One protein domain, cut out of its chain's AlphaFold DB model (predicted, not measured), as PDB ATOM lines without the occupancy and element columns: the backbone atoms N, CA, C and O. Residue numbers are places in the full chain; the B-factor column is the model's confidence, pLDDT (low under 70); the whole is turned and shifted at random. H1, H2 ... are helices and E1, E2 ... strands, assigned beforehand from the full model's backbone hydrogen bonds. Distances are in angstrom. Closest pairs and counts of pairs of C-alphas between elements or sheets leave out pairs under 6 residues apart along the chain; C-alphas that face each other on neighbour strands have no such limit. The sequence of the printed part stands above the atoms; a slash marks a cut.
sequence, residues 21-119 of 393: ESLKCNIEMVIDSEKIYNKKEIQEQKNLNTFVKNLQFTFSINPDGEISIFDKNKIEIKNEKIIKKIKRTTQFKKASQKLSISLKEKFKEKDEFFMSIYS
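This is residues 21 to 119 of the 393 residues of an uncharacterized protein of Oceanotoga teriensis (UniProt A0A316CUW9). A small three-stranded sheet has the long helix H3 along one face, in two layers; residues 111 to 119 stick out past one end, and H1 sits off the other. The 99 printed residues hold E1, H1, E2, E3, H2 and H3 in order, of mixed class; the antiparallel sheet runs E1 E2 E3. The whole is loose, radius of gyration of the C-alphas 17.3 A, spanning 66 by 22 by 20 A.

E2, residues 54 to 61, is the inner strand between E1, 25 to 32, and E3, 67 to 70, its hairpin partner. N 27 and O 59, 2.9 A, and N 60 and O 68, 3.0 A, are within hydrogen-bond range. H3, residues 90 to 115, is over E1 and E2 at a height over the sheet of 8.5 A; the closest C-alphas of E2 and H3, Ile 61 and Leu 99, are 6.2 A apart. H2, residues 80 to 88, only grazes the sheet. H1, residues 39 to 47, is not on it. Every O i to N i+4 pair is within range in H1 and H2, 21 of 22 in H3.

E1, 23.0 A long, begins at C-alpha 25 (3.952, -6.539, -49.813); H3, 37.6 A, ends at C-alpha 115 (-5.636, 14.495, -48.622).

The printed part has no cut and no long link. Residues 21 to 22 have pLDDT under 70.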
ATOM      1  N   GLU A  21      -5.916  -6.310 -48.847       57.97
ATOM      2  CA  GLU A  21      -4.979  -6.993 -49.739       57.97
ATOM      3  C   GLU A  21      -4.082  -6.035 -50.526       57.97
ATOM      4  O   GLU A  21      -2.928  -6.374 -50.788       57.97
ATOM      5  N   SER A  22      -4.551  -4.818 -50.825       64.69
ATOM      6  CA  SER A  22      -3.738  -3.791 -51.489       64.69
ATOM      7  C   SER A  22      -2.517  -3.369 -50.657       64.69
ATOM      8  O   SER A  22      -1.519  -2.907 -51.218       64.69
ATOM      9  N   LEU A  23      -2.536  -3.601 -49.338       73.50
ATOM     10  CA  LEU A  23      -1.443  -3.268 -48.421       73.50
ATOM     11  C   LEU A  23      -0.401  -4.390 -48.269       73.50
ATOM     12  O   LEU A  23       0.701  -4.128 -47.787       73.50
ATOM     13  N   LYS A  24      -0.680  -5.618 -48.734       79.75
ATOM     14  CA  LYS A  24       0.291  -6.726 -48.676       79.75
ATOM     15  C   LYS A  24       1.504  -6.430 -49.558       79.75
ATOM     16  O   LYS A  24       1.363  -5.962 -50.690       79.75
ATOM     17  N   CYS A  25       2.705  -6.699 -49.055       85.19
ATOM     18  CA  CYS A  25       3.952  -6.539 -49.813       85.19
ATOM     19  C   CYS A  25       4.739  -7.845 -49.776       85.19
ATOM     20  O   CYS A  25       4.806  -8.479 -48.725       85.19
ATOM     21  N   ASN A  26       5.349  -8.225 -50.899       89.94
ATOM     22  CA  ASN A  26       6.086  -9.481 -51.034       89.94
ATOM     23  C   ASN A  26       7.505  -9.224 -51.540       89.94
ATOM     24  O   ASN A  26       7.711  -8.383 -52.412       89.94
ATOM     25  N   ILE A  27       8.479  -9.966 -51.015       91.38
ATOM     26  CA  ILE A  27       9.867  -9.951 -51.481       91.38
ATOM     27  C   ILE A  27      10.378 -11.385 -51.551       91.38
ATOM     28  O   ILE A  27      10.328 -12.115 -50.563       91.38
ATOM     29  N   GLU A  28      10.927 -11.762 -52.699       91.31
ATOM     30  CA  GLU A  28      11.607 -13.043 -52.877       91.31
ATOM     31  C   GLU A  28      13.098 -12.920 -52.564       91.31
ATOM     32  O   GLU A  28      13.746 -11.921 -52.888       91.31
ATOM     33  N   MET A  29      13.646 -13.933 -51.901       91.31
ATOM     34  CA  MET A  29      15.046 -13.993 -51.491       91.31
ATOM     35  C   MET A  29      15.563 -15.425 -51.574       91.31
ATOM     36  O   MET A  29      14.835 -16.386 -51.338       91.31
ATOM     37  N   VAL A  30      16.865 -15.556 -51.818       88.94
ATOM     38  CA  VAL A  30      17.566 -16.842 -51.804       88.94
ATOM     39  C   VAL A  30      18.446 -16.933 -50.561       88.94
ATOM     40  O   VAL A  30      19.240 -16.030 -50.279       88.94
ATOM     41  N   ILE A  31      18.307 -18.023 -49.810       89.31
ATOM     42  CA  ILE A  31      19.093 -18.313 -48.610       89.31
ATOM     43  C   ILE A  31      19.842 -19.628 -48.810       89.31
ATOM     44  O   ILE A  31      19.266 -20.629 -49.223       89.31
ATOM     45  N   ASP A  32      21.129 -19.613 -48.476       86.75
ATOM     46  CA  ASP A  32      21.963 -20.813 -48.461       86.75
ATOM     47  C   ASP A  32      21.427 -21.826 -47.434       86.75
ATOM     48  O   ASP A  32      21.212 -21.481 -46.264       86.75
ATOM     49  N   SER A  33      21.204 -23.067 -47.867       84.62
ATOM     50  CA  SER A  33      20.670 -24.142 -47.035       84.62
ATOM     51  C   SER A  33      21.573 -24.472 -45.849       84.62
ATOM     52  O   SER A  33      21.056 -24.848 -44.799       84.62
ATOM     53  N   GLU A  34      22.878 -24.198 -45.932       85.62
ATOM     54  CA  GLU A  34      23.827 -24.342 -44.816       85.62
ATOM     55  C   GLU A  34      23.553 -23.369 -43.660       85.62
ATOM     56  O   GLU A  34      23.953 -23.607 -42.520       85.62
ATOM     57  N   LYS A  35      22.813 -22.281 -43.910       85.06
ATOM     58  CA  LYS A  35      22.365 -21.351 -42.858       85.06
ATOM     59  C   LYS A  35      21.097 -21.825 -42.145       85.06
ATOM     60  O   LYS A  35      20.708 -21.233 -41.136       85.06
ATOM     61  N   ILE A  36      20.430 -22.852 -42.675       84.31
ATOM     62  CA  ILE A  36      19.128 -23.343 -42.204       84.31
ATOM     63  C   ILE A  36      19.227 -24.787 -41.704       84.31
ATOM     64  O   ILE A  36      18.572 -25.138 -40.725       84.31
ATOM     65  N   TYR A  37      20.058 -25.626 -42.300       85.44
ATOM     66  CA  TYR A  37      20.201 -27.027 -41.922       85.44
ATOM     67  C   TYR A  37      21.587 -27.287 -41.330       85.44
ATOM     68  O   TYR A  37      22.579 -26.691 -41.738       85.44
ATOM     69  N   ASN A  38      21.657 -28.149 -40.318       85.50
ATOM     70  CA  ASN A  38      22.925 -28.613 -39.768       85.50
ATOM     71  C   ASN A  38      23.558 -29.676 -40.692       85.50
ATOM     72  O   ASN A  38      22.912 -30.191 -41.603       85.50
ATOM     73  N   LYS A  39      24.823 -30.043 -40.446       83.00
ATOM     74  CA  LYS A  39      25.549 -31.015 -41.288       83.00
ATOM     75  C   LYS A  39      24.839 -32.371 -41.417       83.00
ATOM     76  O   LYS A  39      24.892 -32.965 -42.488       83.00
ATOM     77  N   LYS A  40      24.174 -32.844 -40.357       85.19
ATOM     78  CA  LYS A  40      23.444 -34.120 -40.357       85.19
ATOM     79  C   LYS A  40      22.188 -34.036 -41.233       85.19
ATOM     80  O   LYS A  40      22.014 -34.870 -42.108       85.19
ATOM     81  N   GLU A  41      21.398 -32.975 -41.070       83.44
ATOM     82  CA  GLU A  41      20.205 -32.675 -41.879       83.44
ATOM     83  C   GLU A  41      20.565 -32.515 -43.371       83.44
ATOM     84  O   GLU A  41      19.861 -33.011 -44.247       83.44
ATOM     85  N   ILE A  42      21.695 -31.866 -43.677       81.81
ATOM     86  CA  ILE A  42      22.204 -31.732 -45.052       81.81
ATOM     87  C   ILE A  42      22.595 -33.092 -45.631       81.81
ATOM     88  O   ILE A  42      22.279 -33.381 -46.784       81.81
ATOM     89  N   GLN A  43      23.295 -33.921 -44.855       80.00
ATOM     90  CA  GLN A  43      23.713 -35.243 -45.309       80.00
ATOM     91  C   GLN A  43      22.506 -36.159 -45.550       80.00
ATOM     92  O   GLN A  43      22.472 -36.861 -46.554       80.00
ATOM     93  N   GLU A  44      21.487 -36.096 -44.692       83.00
ATOM     94  CA  GLU A  44      20.212 -36.800 -44.881       83.00
ATOM     95  C   GLU A  44      19.512 -36.366 -46.182       83.00
ATOM     96  O   GLU A  44      19.101 -37.215 -46.972       83.00
ATOM     97  N   GLN A  45      19.453 -35.063 -46.476       81.69
ATOM     98  CA  GLN A  45      18.883 -34.562 -47.737       81.69
ATOM     99  C   GLN A  45      19.687 -34.986 -48.972       81.69
ATOM    100  O   GLN A  45      19.102 -35.281 -50.016       81.69
ATOM    101  N   LYS A  46      21.023 -35.025 -48.872       80.06
ATOM    102  CA  LYS A  46      21.893 -35.522 -49.949       80.06
ATOM    103  C   LYS A  46      21.657 -37.005 -50.209       80.06
ATOM    104  O   LYS A  46      21.506 -37.384 -51.362       80.06
ATOM    105  N   ASN A  47      21.554 -37.812 -49.154       82.69
ATOM    106  CA  ASN A  47      21.260 -39.242 -49.268       82.69
ATOM    107  C   ASN A  47      19.886 -39.496 -49.920       82.69
ATOM    108  O   ASN A  47      19.715 -40.484 -50.625       82.69
ATOM    109  N   LEU A  48      18.923 -38.589 -49.723       80.88
ATOM    110  CA  LEU A  48      17.594 -38.629 -50.341       80.88
ATOM    111  C   LEU A  48      17.526 -37.963 -51.732       80.88
ATOM    112  O   LEU A  48      16.432 -37.832 -52.270       80.88
ATOM    113  N   ASN A  49      18.643 -37.491 -52.307       80.38
ATOM    114  CA  ASN A  49      18.676 -36.703 -53.554       80.38
ATOM    115  C   ASN A  49      17.742 -35.467 -53.562       80.38
ATOM    116  O   ASN A  49      17.315 -34.999 -54.614       80.38
ATOM    117  N   THR A  50      17.439 -34.899 -52.390       80.12
ATOM    118  CA  THR A  50      16.565 -33.716 -52.228       80.12
ATOM    119  C   THR A  50      17.333 -32.450 -51.842       80.12
ATOM    120  O   THR A  50      16.731 -31.392 -51.642       80.12
ATOM    121  N   PHE A  51      18.662 -32.526 -51.744       80.56
ATOM    122  CA  PHE A  51      19.497 -31.397 -51.344       80.56
ATOM    123  C   PHE A  51      19.473 -30.264 -52.376       80.56
ATOM    124  O   PHE A  51      19.860 -30.432 -53.532       80.56
ATOM    125  N   VAL A  52      19.104 -29.070 -51.915       80.19
ATOM    126  CA  VAL A  52      19.187 -27.828 -52.684       80.19
ATOM    127  C   VAL A  52      20.069 -26.854 -51.911       80.19
ATOM    128  O   VAL A  52      19.773 -26.516 -50.766       80.19
ATOM    129  N   LYS A  53      21.162 -26.386 -52.528       83.75
ATOM    130  CA  LYS A  53      22.083 -25.423 -51.894       83.75
ATOM    131  C   LYS A  53      21.430 -24.055 -51.679       83.75
ATOM    132  O   LYS A  53      21.610 -23.431 -50.645       83.75
ATOM    133  N   ASN A  54      20.647 -23.603 -52.654       87.62
ATOM    134  CA  ASN A  54      20.029 -22.282 -52.669       87.62
ATOM    135  C   ASN A  54      18.513 -22.408 -52.505       87.62
ATOM    136  O   ASN A  54      17.806 -22.734 -53.456       87.62
ATOM    137  N   LEU A  55      18.015 -22.155 -51.298       87.44
ATOM    138  CA  LEU A  55      16.589 -22.221 -50.990       87.44
ATOM    139  C   LEU A  55      15.931 -20.875 -51.297       87.44
ATOM    140  O   LEU A  55      16.328 -19.844 -50.750       87.44
ATOM    141  N   GLN A  56      14.924 -20.887 -52.166       90.69
ATOM    142  CA  GLN A  56      14.107 -19.714 -52.469       90.69
ATOM    143  C   GLN A  56      12.978 -19.591 -51.443       90.69
ATOM    144  O   GLN A  56      12.249 -20.553 -51.191       90.69
ATOM    145  N   PHE A  57      12.845 -18.397 -50.873       92.75
ATOM    146  CA  PHE A  57      11.779 -18.033 -49.952       92.75
ATOM    147  C   PHE A  57      11.089 -16.760 -50.424       92.75
ATOM    148  O   PHE A  57      11.744 -15.825 -50.891       92.75
ATOM    149  N   THR A  58       9.783 -16.692 -50.198       94.81
ATOM    150  CA  THR A  58       9.003 -15.465 -50.343       94.81
ATOM    151  C   THR A  58       8.638 -14.958 -48.956       94.81
ATOM    152  O   THR A  58       8.088 -15.684 -48.134       94.81
ATOM    153  N   PHE A  59       8.960 -13.702 -48.673       95.00
ATOM    154  CA  PHE A  59       8.574 -13.015 -47.447       95.00
ATOM    155  C   PHE A  59       7.411 -12.083 -47.750       95.00
ATOM    156  O   PHE A  59       7.519 -11.261 -48.659       95.00
ATOM    157  N   SER A  60       6.328 -12.194 -46.987       93.69
ATOM    158  CA  SER A  60       5.153 -11.330 -47.118       93.69
ATOM    159  C   SER A  60       4.919 -10.580 -45.821       93.69
ATOM    160  O   SER A  60       5.002 -11.199 -44.765       93.69
ATOM    161  N   ILE A  61       4.630  -9.281 -45.887       94.00
ATOM    162  CA  ILE A  61       4.162  -8.506 -44.731       94.00
ATOM    163  C   ILE A  61       2.665  -8.227 -44.865       94.00
ATOM    164  O   ILE A  61       2.203  -7.804 -45.931       94.00
ATOM    165  N   ASN A  62       1.915  -8.483 -43.797       92.19
ATOM    166  CA  ASN A  62       0.487  -8.189 -43.723       92.19
ATOM    167  C   ASN A  62       0.235  -6.734 -43.248       92.19
ATOM    168  O   ASN A  62       1.177  -6.048 -42.832       92.19
ATOM    169  N   PRO A  63      -1.018  -6.241 -43.305       89.44
ATOM    170  CA  PRO A  63      -1.370  -4.891 -42.856       89.44
ATOM    171  C   PRO A  63      -1.082  -4.612 -41.373       89.44
ATOM    172  O   PRO A  63      -0.915  -3.447 -41.019       89.44
ATOM    173  N   ASP A  64      -0.966  -5.652 -40.541       90.50
ATOM    174  CA  ASP A  64      -0.639  -5.558 -39.109       90.50
ATOM    175  C   ASP A  64       0.875  -5.458 -38.842       90.50
ATOM    176  O   ASP A  64       1.315  -5.199 -37.720       90.50
ATOM    177  N   GLY A  65       1.699  -5.612 -39.885       89.88
ATOM    178  CA  GLY A  65       3.157  -5.548 -39.806       89.88
ATOM    179  C   GLY A  65       3.836  -6.883 -39.483       89.88
ATOM    180  O   GLY A  65       5.053  -6.920 -39.274       89.88
ATOM    181  N   GLU A  66       3.088  -7.983 -39.463       91.88
ATOM    182  CA  GLU A  66       3.617  -9.331 -39.292       91.88
ATOM    183  C   GLU A  66       4.151  -9.890 -40.612       91.88
ATOM    184  O   GLU A  66       3.572  -9.691 -41.679       91.88
ATOM    185  N   ILE A  67       5.282 -10.600 -40.535       92.88
ATOM    186  CA  ILE A  67       5.942 -11.182 -41.706       92.88
ATOM    187  C   ILE A  67       5.758 -12.699 -41.715       92.88
ATOM    188  O   ILE A  67       6.346 -13.393 -40.874       92.88
ATOM    189  N   SER A  68       5.034 -13.190 -42.718       93.88
ATOM    190  CA  SER A  68       4.926 -14.609 -43.069       93.88
ATOM    191  C   SER A  68       6.035 -15.020 -44.039       93.88
ATOM    192  O   SER A  68       6.545 -14.218 -44.831       93.88
ATOM    193  N   ILE A  69       6.438 -16.288 -43.955       95.06
ATOM    194  CA  ILE A  69       7.518 -16.876 -44.754       95.06
ATOM    195  C   ILE A  69       6.936 -18.028 -45.563       95.06
ATOM    196  O   ILE A  69       6.341 -18.938 -44.990       95.06
ATOM    197  N   PHE A  70       7.166 -18.017 -46.868       94.00
ATOM    198  CA  PHE A  70       6.690 -19.029 -47.802       94.00
ATOM    199  C   PHE A  70       7.869 -19.694 -48.505       94.00
ATOM    200  O   PHE A  70       8.903 -19.059 -48.734       94.00
ATOM    201  N   ASP A  71       7.718 -20.971 -48.834       91.25
ATOM    202  CA  ASP A  71       8.683 -21.708 -49.647       91.25
ATOM    203  C   ASP A  71       8.545 -21.391 -51.152       91.25
ATOM    204  O   ASP A  71       7.723 -20.570 -51.570       91.25
ATOM    205  N   LYS A  72       9.341 -22.070 -51.989       88.88
ATOM    206  CA  LYS A  72       9.307 -21.935 -53.457       88.88
ATOM    207  C   LYS A  72       7.946 -22.259 -54.092       88.88
ATOM    208  O   LYS A  72       7.661 -21.786 -55.186       88.88
ATOM    209  N   ASN A  73       7.118 -23.061 -53.423       88.94
ATOM    210  CA  ASN A  73       5.789 -23.455 -53.883       88.94
ATOM    211  C   ASN A  73       4.698 -22.526 -53.321       88.94
ATOM    212  O   ASN A  73       3.513 -22.808 -53.486       88.94
ATOM    213  N   LYS A  74       5.087 -21.422 -52.662       88.44
ATOM    214  CA  LYS A  74       4.203 -20.472 -51.972       88.44
ATOM    215  C   LYS A  74       3.411 -21.104 -50.823       88.44
ATOM    216  O   LYS A  74       2.359 -20.593 -50.446       88.44
ATOM    217  N   ILE A  75       3.924 -22.184 -50.236       91.56
ATOM    218  CA  ILE A  75       3.342 -22.803 -49.046       91.56
ATOM    219  C   ILE A  75       3.938 -22.124 -47.815       91.56
ATOM    220  O   ILE A  75       5.156 -21.965 -47.700       91.56
ATOM    221  N   GLU A  76       3.077 -21.692 -46.892       93.75
ATOM    222  CA  GLU A  76       3.517 -21.029 -45.665       93.75
ATOM    223  C   GLU A  76       4.298 -21.994 -44.766       93.75
ATOM    224  O   GLU A  76       3.841 -23.087 -44.416       93.75
ATOM    225  N   ILE A  77       5.482 -21.564 -44.340       92.81
ATOM    226  CA  ILE A  77       6.344 -22.327 -43.449       92.81
ATOM    227  C   ILE A  77       5.883 -22.097 -42.015       92.81
ATOM    228  O   ILE A  77       6.118 -21.033 -41.449       92.81
ATOM    229  N   LYS A  78       5.297 -23.130 -41.403       92.62
ATOM    230  CA  LYS A  78       4.812 -23.098 -40.009       92.62
ATOM    231  C   LYS A  78       5.794 -23.679 -38.985       92.62
ATOM    232  O   LYS A  78       5.603 -23.532 -37.783       92.62
ATOM    233  N   ASN A  79       6.869 -24.336 -39.431       92.06
ATOM    234  CA  ASN A  79       7.842 -24.955 -38.528       92.06
ATOM    235  C   ASN A  79       8.689 -23.896 -37.799       92.06
ATOM    236  O   ASN A  79       9.598 -23.299 -38.381       92.06
ATOM    237  N   GLU A  80       8.452 -23.715 -36.497       91.69
ATOM    238  CA  GLU A  80       9.127 -22.691 -35.692       91.69
ATOM    239  C   GLU A  80      10.655 -22.777 -35.688       91.69
ATOM    240  O   GLU A  80      11.332 -21.745 -35.646       91.69
ATOM    241  N   LYS A  81      11.228 -23.988 -35.714       91.88
ATOM    242  CA  LYS A  81      12.688 -24.163 -35.712       91.88
ATOM    243  C   LYS A  81      13.282 -23.597 -36.999       91.88
ATOM    244  O   LYS A  81      14.258 -22.850 -36.943       91.88
ATOM    245  N   ILE A  82      12.661 -23.899 -38.139       89.44
ATOM    246  CA  ILE A  82      13.068 -23.386 -39.454       89.44
ATOM    247  C   ILE A  82      12.879 -21.866 -39.505       89.44
ATOM    248  O   ILE A  82      13.817 -21.147 -39.848       89.44
ATOM    249  N   ILE A  83      11.724 -21.359 -39.061       92.25
ATOM    250  CA  ILE A  83      11.440 -19.917 -38.998       92.25
ATOM    251  C   ILE A  83      12.505 -19.181 -38.173       92.25
ATOM    252  O   ILE A  83      13.032 -18.163 -38.621       92.25
ATOM    253  N   LYS A  84      12.866 -19.683 -36.982       92.88
ATOM    254  CA  LYS A  84      13.896 -19.071 -36.120       92.88
ATOM    255  C   LYS A  84      15.258 -19.009 -36.814       92.88
ATOM    256  O   LYS A  84      15.940 -17.991 -36.700       92.88
ATOM    257  N   LYS A  85      15.646 -20.059 -37.546       93.19
ATOM    258  CA  LYS A  85      16.896 -20.079 -38.321       93.19
ATOM    259  C   LYS A  85      16.849 -19.075 -39.483       93.19
ATOM    260  O   LYS A  85      17.745 -18.240 -39.584       93.19
ATOM    261  N   ILE A  86      15.764 -19.049 -40.265       92.50
ATOM    262  CA  ILE A  86      15.561 -18.075 -41.355       92.50
ATOM    263  C   ILE A  86      15.617 -16.636 -40.822       92.50
ATOM    264  O   ILE A  86      16.358 -15.812 -41.363       92.50
ATOM    265  N   LYS A  87      14.922 -16.335 -39.715       92.19
ATOM    266  CA  LYS A  87      14.868 -14.995 -39.100       92.19
ATOM    267  C   LYS A  87      16.234 -14.456 -38.649       92.19
ATOM    268  O   LYS A  87      16.402 -13.244 -38.517       92.19
ATOM    269  N   ARG A  88      17.223 -15.330 -38.418       92.19
ATOM    270  CA  ARG A  88      18.597 -14.939 -38.043       92.19
ATOM    271  C   ARG A  88      19.457 -14.534 -39.244       92.19
ATOM    272  O   ARG A  88      20.463 -13.852 -39.051       92.19
ATOM    273  N   THR A  89      19.064 -14.909 -40.461       93.31
ATOM    274  CA  THR A  89      19.845 -14.648 -41.678       93.31
ATOM    275  C   THR A  89      19.884 -13.165 -42.050       93.31
ATOM    276  O   THR A  89      18.959 -12.393 -41.787       93.31
ATOM    277  N   THR A  90      20.966 -12.754 -42.715       92.38
ATOM    278  CA  THR A  90      21.117 -11.398 -43.265       92.38
ATOM    279  C   THR A  90      20.061 -11.080 -44.323       92.38
ATOM    280  O   THR A  90      19.585  -9.951 -44.391       92.38
ATOM    281  N   GLN A  91      19.672 -12.077 -45.121       93.12
ATOM    282  CA  GLN A  91      18.648 -11.966 -46.157       93.12
ATOM    283  C   GLN A  91      17.286 -11.636 -45.554       93.12
ATOM    284  O   GLN A  91      16.661 -10.667 -45.976       93.12
ATOM    285  N   PHE A  92      16.871 -12.376 -44.519       93.06
ATOM    286  CA  PHE A  92      15.621 -12.088 -43.822       93.06
ATOM    287  C   PHE A  92      15.632 -10.689 -43.199       93.06
ATOM    288  O   PHE A  92      14.669  -9.947 -43.357       93.06
ATOM    289  N   LYS A  93      16.724 -10.288 -42.531       93.00
ATOM    290  CA  LYS A  93      16.828  -8.944 -41.930       93.00
ATOM    291  C   LYS A  93      16.678  -7.832 -42.979       93.00
ATOM    292  O   LYS A  93      15.908  -6.901 -42.760       93.00
ATOM    293  N   LYS A  94      17.343  -7.964 -44.136       92.62
ATOM    294  CA  LYS A  94      17.211  -7.026 -45.268       92.62
ATOM    295  C   LYS A  94      15.791  -7.014 -45.843       92.62
ATOM    296  O   LYS A  94      15.245  -5.942 -46.083       92.62
ATOM    297  N   ALA A  95      15.190  -8.187 -46.050       93.00
ATOM    298  CA  ALA A  95      13.820  -8.295 -46.548       93.00
ATOM    299  C   ALA A  95      12.814  -7.670 -45.576       93.00
ATOM    300  O   ALA A  95      11.980  -6.878 -45.992       93.00
ATOM    301  N   SER A  96      12.944  -7.950 -44.277       93.81
ATOM    302  CA  SER A  96      12.081  -7.404 -43.229       93.81
ATOM    303  C   SER A  96      12.127  -5.879 -43.174       93.81
ATOM    304  O   SER A  96      11.075  -5.254 -43.063       93.81
ATOM    305  N   GLN A  97      13.311  -5.278 -43.318       94.62
ATOM    306  CA  GLN A  97      13.457  -3.823 -43.396       94.62
ATOM    307  C   GLN A  97      12.776  -3.246 -44.641       94.62
ATOM    308  O   GLN A  97      11.972  -2.326 -44.522       94.62
ATOM    309  N   LYS A  98      13.039  -3.817 -45.825       94.69
ATOM    310  CA  LYS A  98      12.416  -3.372 -47.083       94.69
ATOM    311  C   LYS A  98      10.891  -3.493 -47.050       94.69
ATOM    312  O   LYS A  98      10.202  -2.549 -47.412       94.69
ATOM    313  N   LEU A  99      10.373  -4.622 -46.569       95.25
ATOM    314  CA  LEU A  99       8.937  -4.848 -46.392       95.25
ATOM    315  C   LEU A  99       8.320  -3.834 -45.426       95.25
ATOM    316  O   LEU A  99       7.249  -3.307 -45.700       95.25
ATOM    317  N   SER A 100       9.006  -3.523 -44.325       95.31
ATOM    318  CA  SER A 100       8.517  -2.550 -43.341       95.31
ATOM    319  C   SER A 100       8.455  -1.130 -43.911       95.31
ATOM    320  O   SER A 100       7.498  -0.407 -43.636       95.31
ATOM    321  N   ILE A 101       9.447  -0.733 -44.718       95.19
ATOM    322  CA  ILE A 101       9.452   0.554 -45.432       95.19
ATOM    323  C   ILE A 101       8.310   0.596 -46.449       95.19
ATOM    324  O   ILE A 101       7.517   1.529 -46.415       95.19
ATOM    325  N   SER A 102       8.171  -0.448 -47.270       94.00
ATOM    326  CA  SER A 102       7.108  -0.535 -48.275       94.00
ATOM    327  C   SER A 102       5.712  -0.489 -47.642       94.00
ATOM    328  O   SER A 102       4.843   0.234 -48.118       94.00
ATOM    329  N   LEU A 103       5.504  -1.170 -46.508       94.69
ATOM    330  CA  LEU A 103       4.247  -1.079 -45.762       94.69
ATOM    331  C   LEU A 103       3.983   0.355 -45.280       94.69
ATOM    332  O   LEU A 103       2.869   0.857 -45.410       94.69
ATOM    333  N   LYS A 104       5.002   1.041 -44.747       94.75
ATOM    334  CA  LYS A 104       4.875   2.440 -44.321       94.75
ATOM    335  C   LYS A 104       4.514   3.365 -45.485       94.75
ATOM    336  O   LYS A 104       3.669   4.238 -45.304       94.75
ATOM    337  N   GLU A 105       5.133   3.178 -46.647       93.56
ATOM    338  CA  GLU A 105       4.830   3.933 -47.868       93.56
ATOM    339  C   GLU A 105       3.381   3.714 -48.304       93.56
ATOM    340  O   GLU A 105       2.663   4.691 -48.471       93.56
ATOM    341  N   LYS A 106       2.891   2.470 -48.335       92.00
ATOM    342  CA  LYS A 106       1.488   2.187 -48.677       92.00
ATOM    343  C   LYS A 106       0.476   2.833 -47.726       92.00
ATOM    344  O   LYS A 106      -0.567   3.315 -48.159       92.00
ATOM    345  N   PHE A 107       0.765   2.868 -46.424       92.06
ATOM    346  CA  PHE A 107      -0.081   3.591 -45.465       92.06
ATOM    347  C   PHE A 107      -0.063   5.105 -45.709       92.06
ATOM    348  O   PHE A 107      -1.098   5.754 -45.579       92.06
ATOM    349  N   LYS A 108       1.096   5.659 -46.080       91.75
ATOM    350  CA  LYS A 108       1.239   7.073 -46.438       91.75
ATOM    351  C   LYS A 108       0.493   7.401 -47.731       91.75
ATOM    352  O   LYS A 108      -0.233   8.384 -47.750       91.75
ATOM    353  N   GLU A 109       0.600   6.562 -48.759       90.81
ATOM    354  CA  GLU A 109      -0.167   6.684 -50.007       90.81
ATOM    355  C   GLU A 109      -1.673   6.668 -49.734       90.81
ATOM    356  O   GLU A 109      -2.417   7.462 -50.306       90.81
ATOM    357  N   LYS A 110      -2.128   5.811 -48.808       88.69
ATOM    358  CA  LYS A 110      -3.532   5.787 -48.390       88.69
ATOM    359  C   LYS A 110      -3.948   7.105 -47.728       88.69
ATOM    360  O   LYS A 110      -5.010   7.608 -48.059       88.69
ATOM    361  N   ASP A 111      -3.140   7.677 -46.834       91.06
ATOM    362  CA  ASP A 111      -3.427   8.997 -46.241       91.06
ATOM    363  C   ASP A 111      -3.447  10.101 -47.314       91.06
ATOM    364  O   ASP A 111      -4.378  10.905 -47.380       91.06
ATOM    365  N   GLU A 112      -2.436  10.116 -48.186       91.00
ATOM    366  CA  GLU A 112      -2.297  11.077 -49.283       91.00
ATOM    367  C   GLU A 112      -3.470  11.011 -50.253       91.00
ATOM    368  O   GLU A 112      -3.908  12.046 -50.743       91.00
ATOM    369  N   PHE A 113      -4.037   9.830 -50.486       88.69
ATOM    370  CA  PHE A 113      -5.199   9.673 -51.350       88.69
ATOM    371  C   PHE A 113      -6.393  10.516 -50.859       88.69
ATOM    372  O   PHE A 113      -6.955  11.278 -51.648       88.69
ATOM    373  N   PHE A 114      -6.707  10.484 -49.558       91.88
ATOM    374  CA  PHE A 114      -7.766  11.314 -48.955       91.88
ATOM    375  C   PHE A 114      -7.392  12.800 -48.928       91.88
ATOM    376  O   PHE A 114      -8.218  13.662 -49.223       91.88
ATOM    377  N   MET A 115      -6.129  13.113 -48.634       91.94
ATOM    378  CA  MET A 115      -5.636  14.495 -48.622       91.94
ATOM    379  C   MET A 115      -5.545  15.102 -50.032       91.94
ATOM    380  O   MET A 115      -5.563  16.317 -50.197       91.94
ATOM    381  N   SER A 116      -5.458  14.284 -51.079       92.50
ATOM    382  CA  SER A 116      -5.285  14.772 -52.447       92.50
ATOM    383  C   SER A 116      -6.576  15.273 -53.087       92.50
ATOM    384  O   SER A 116      -6.476  16.000 -54.070       92.50
ATOM    385  N   ILE A 117      -7.763  14.940 -52.559       93.56
ATOM    386  CA  ILE A 117      -9.062  15.251 -53.193       93.56
ATOM    387  C   ILE A 117      -9.149  16.733 -53.582       93.56
ATOM    388  O   ILE A 117      -9.424  17.065 -54.732       93.56
ATOM    389  N   TYR A 118      -8.793  17.621 -52.654       94.69
ATOM    390  CA  TYR A 118      -8.779  19.064 -52.883       94.69
ATOM    391  C   TYR A 118      -7.881  19.495 -54.046       94.69
ATOM    392  O   TYR A 118      -8.281  20.314 -54.871       94.69
ATOM    393  N   SER A 119      -6.688  18.906 -54.163       93.31
ATOM    394  CA  SER A 119      -5.738  19.238 -55.235       93.31
ATOM    395  C   SER A 119      -6.233  18.847 -56.631       93.31
ATOM    396  O   SER A 119      -5.671  19.277 -57.635       93.31
TER     397      SER A 119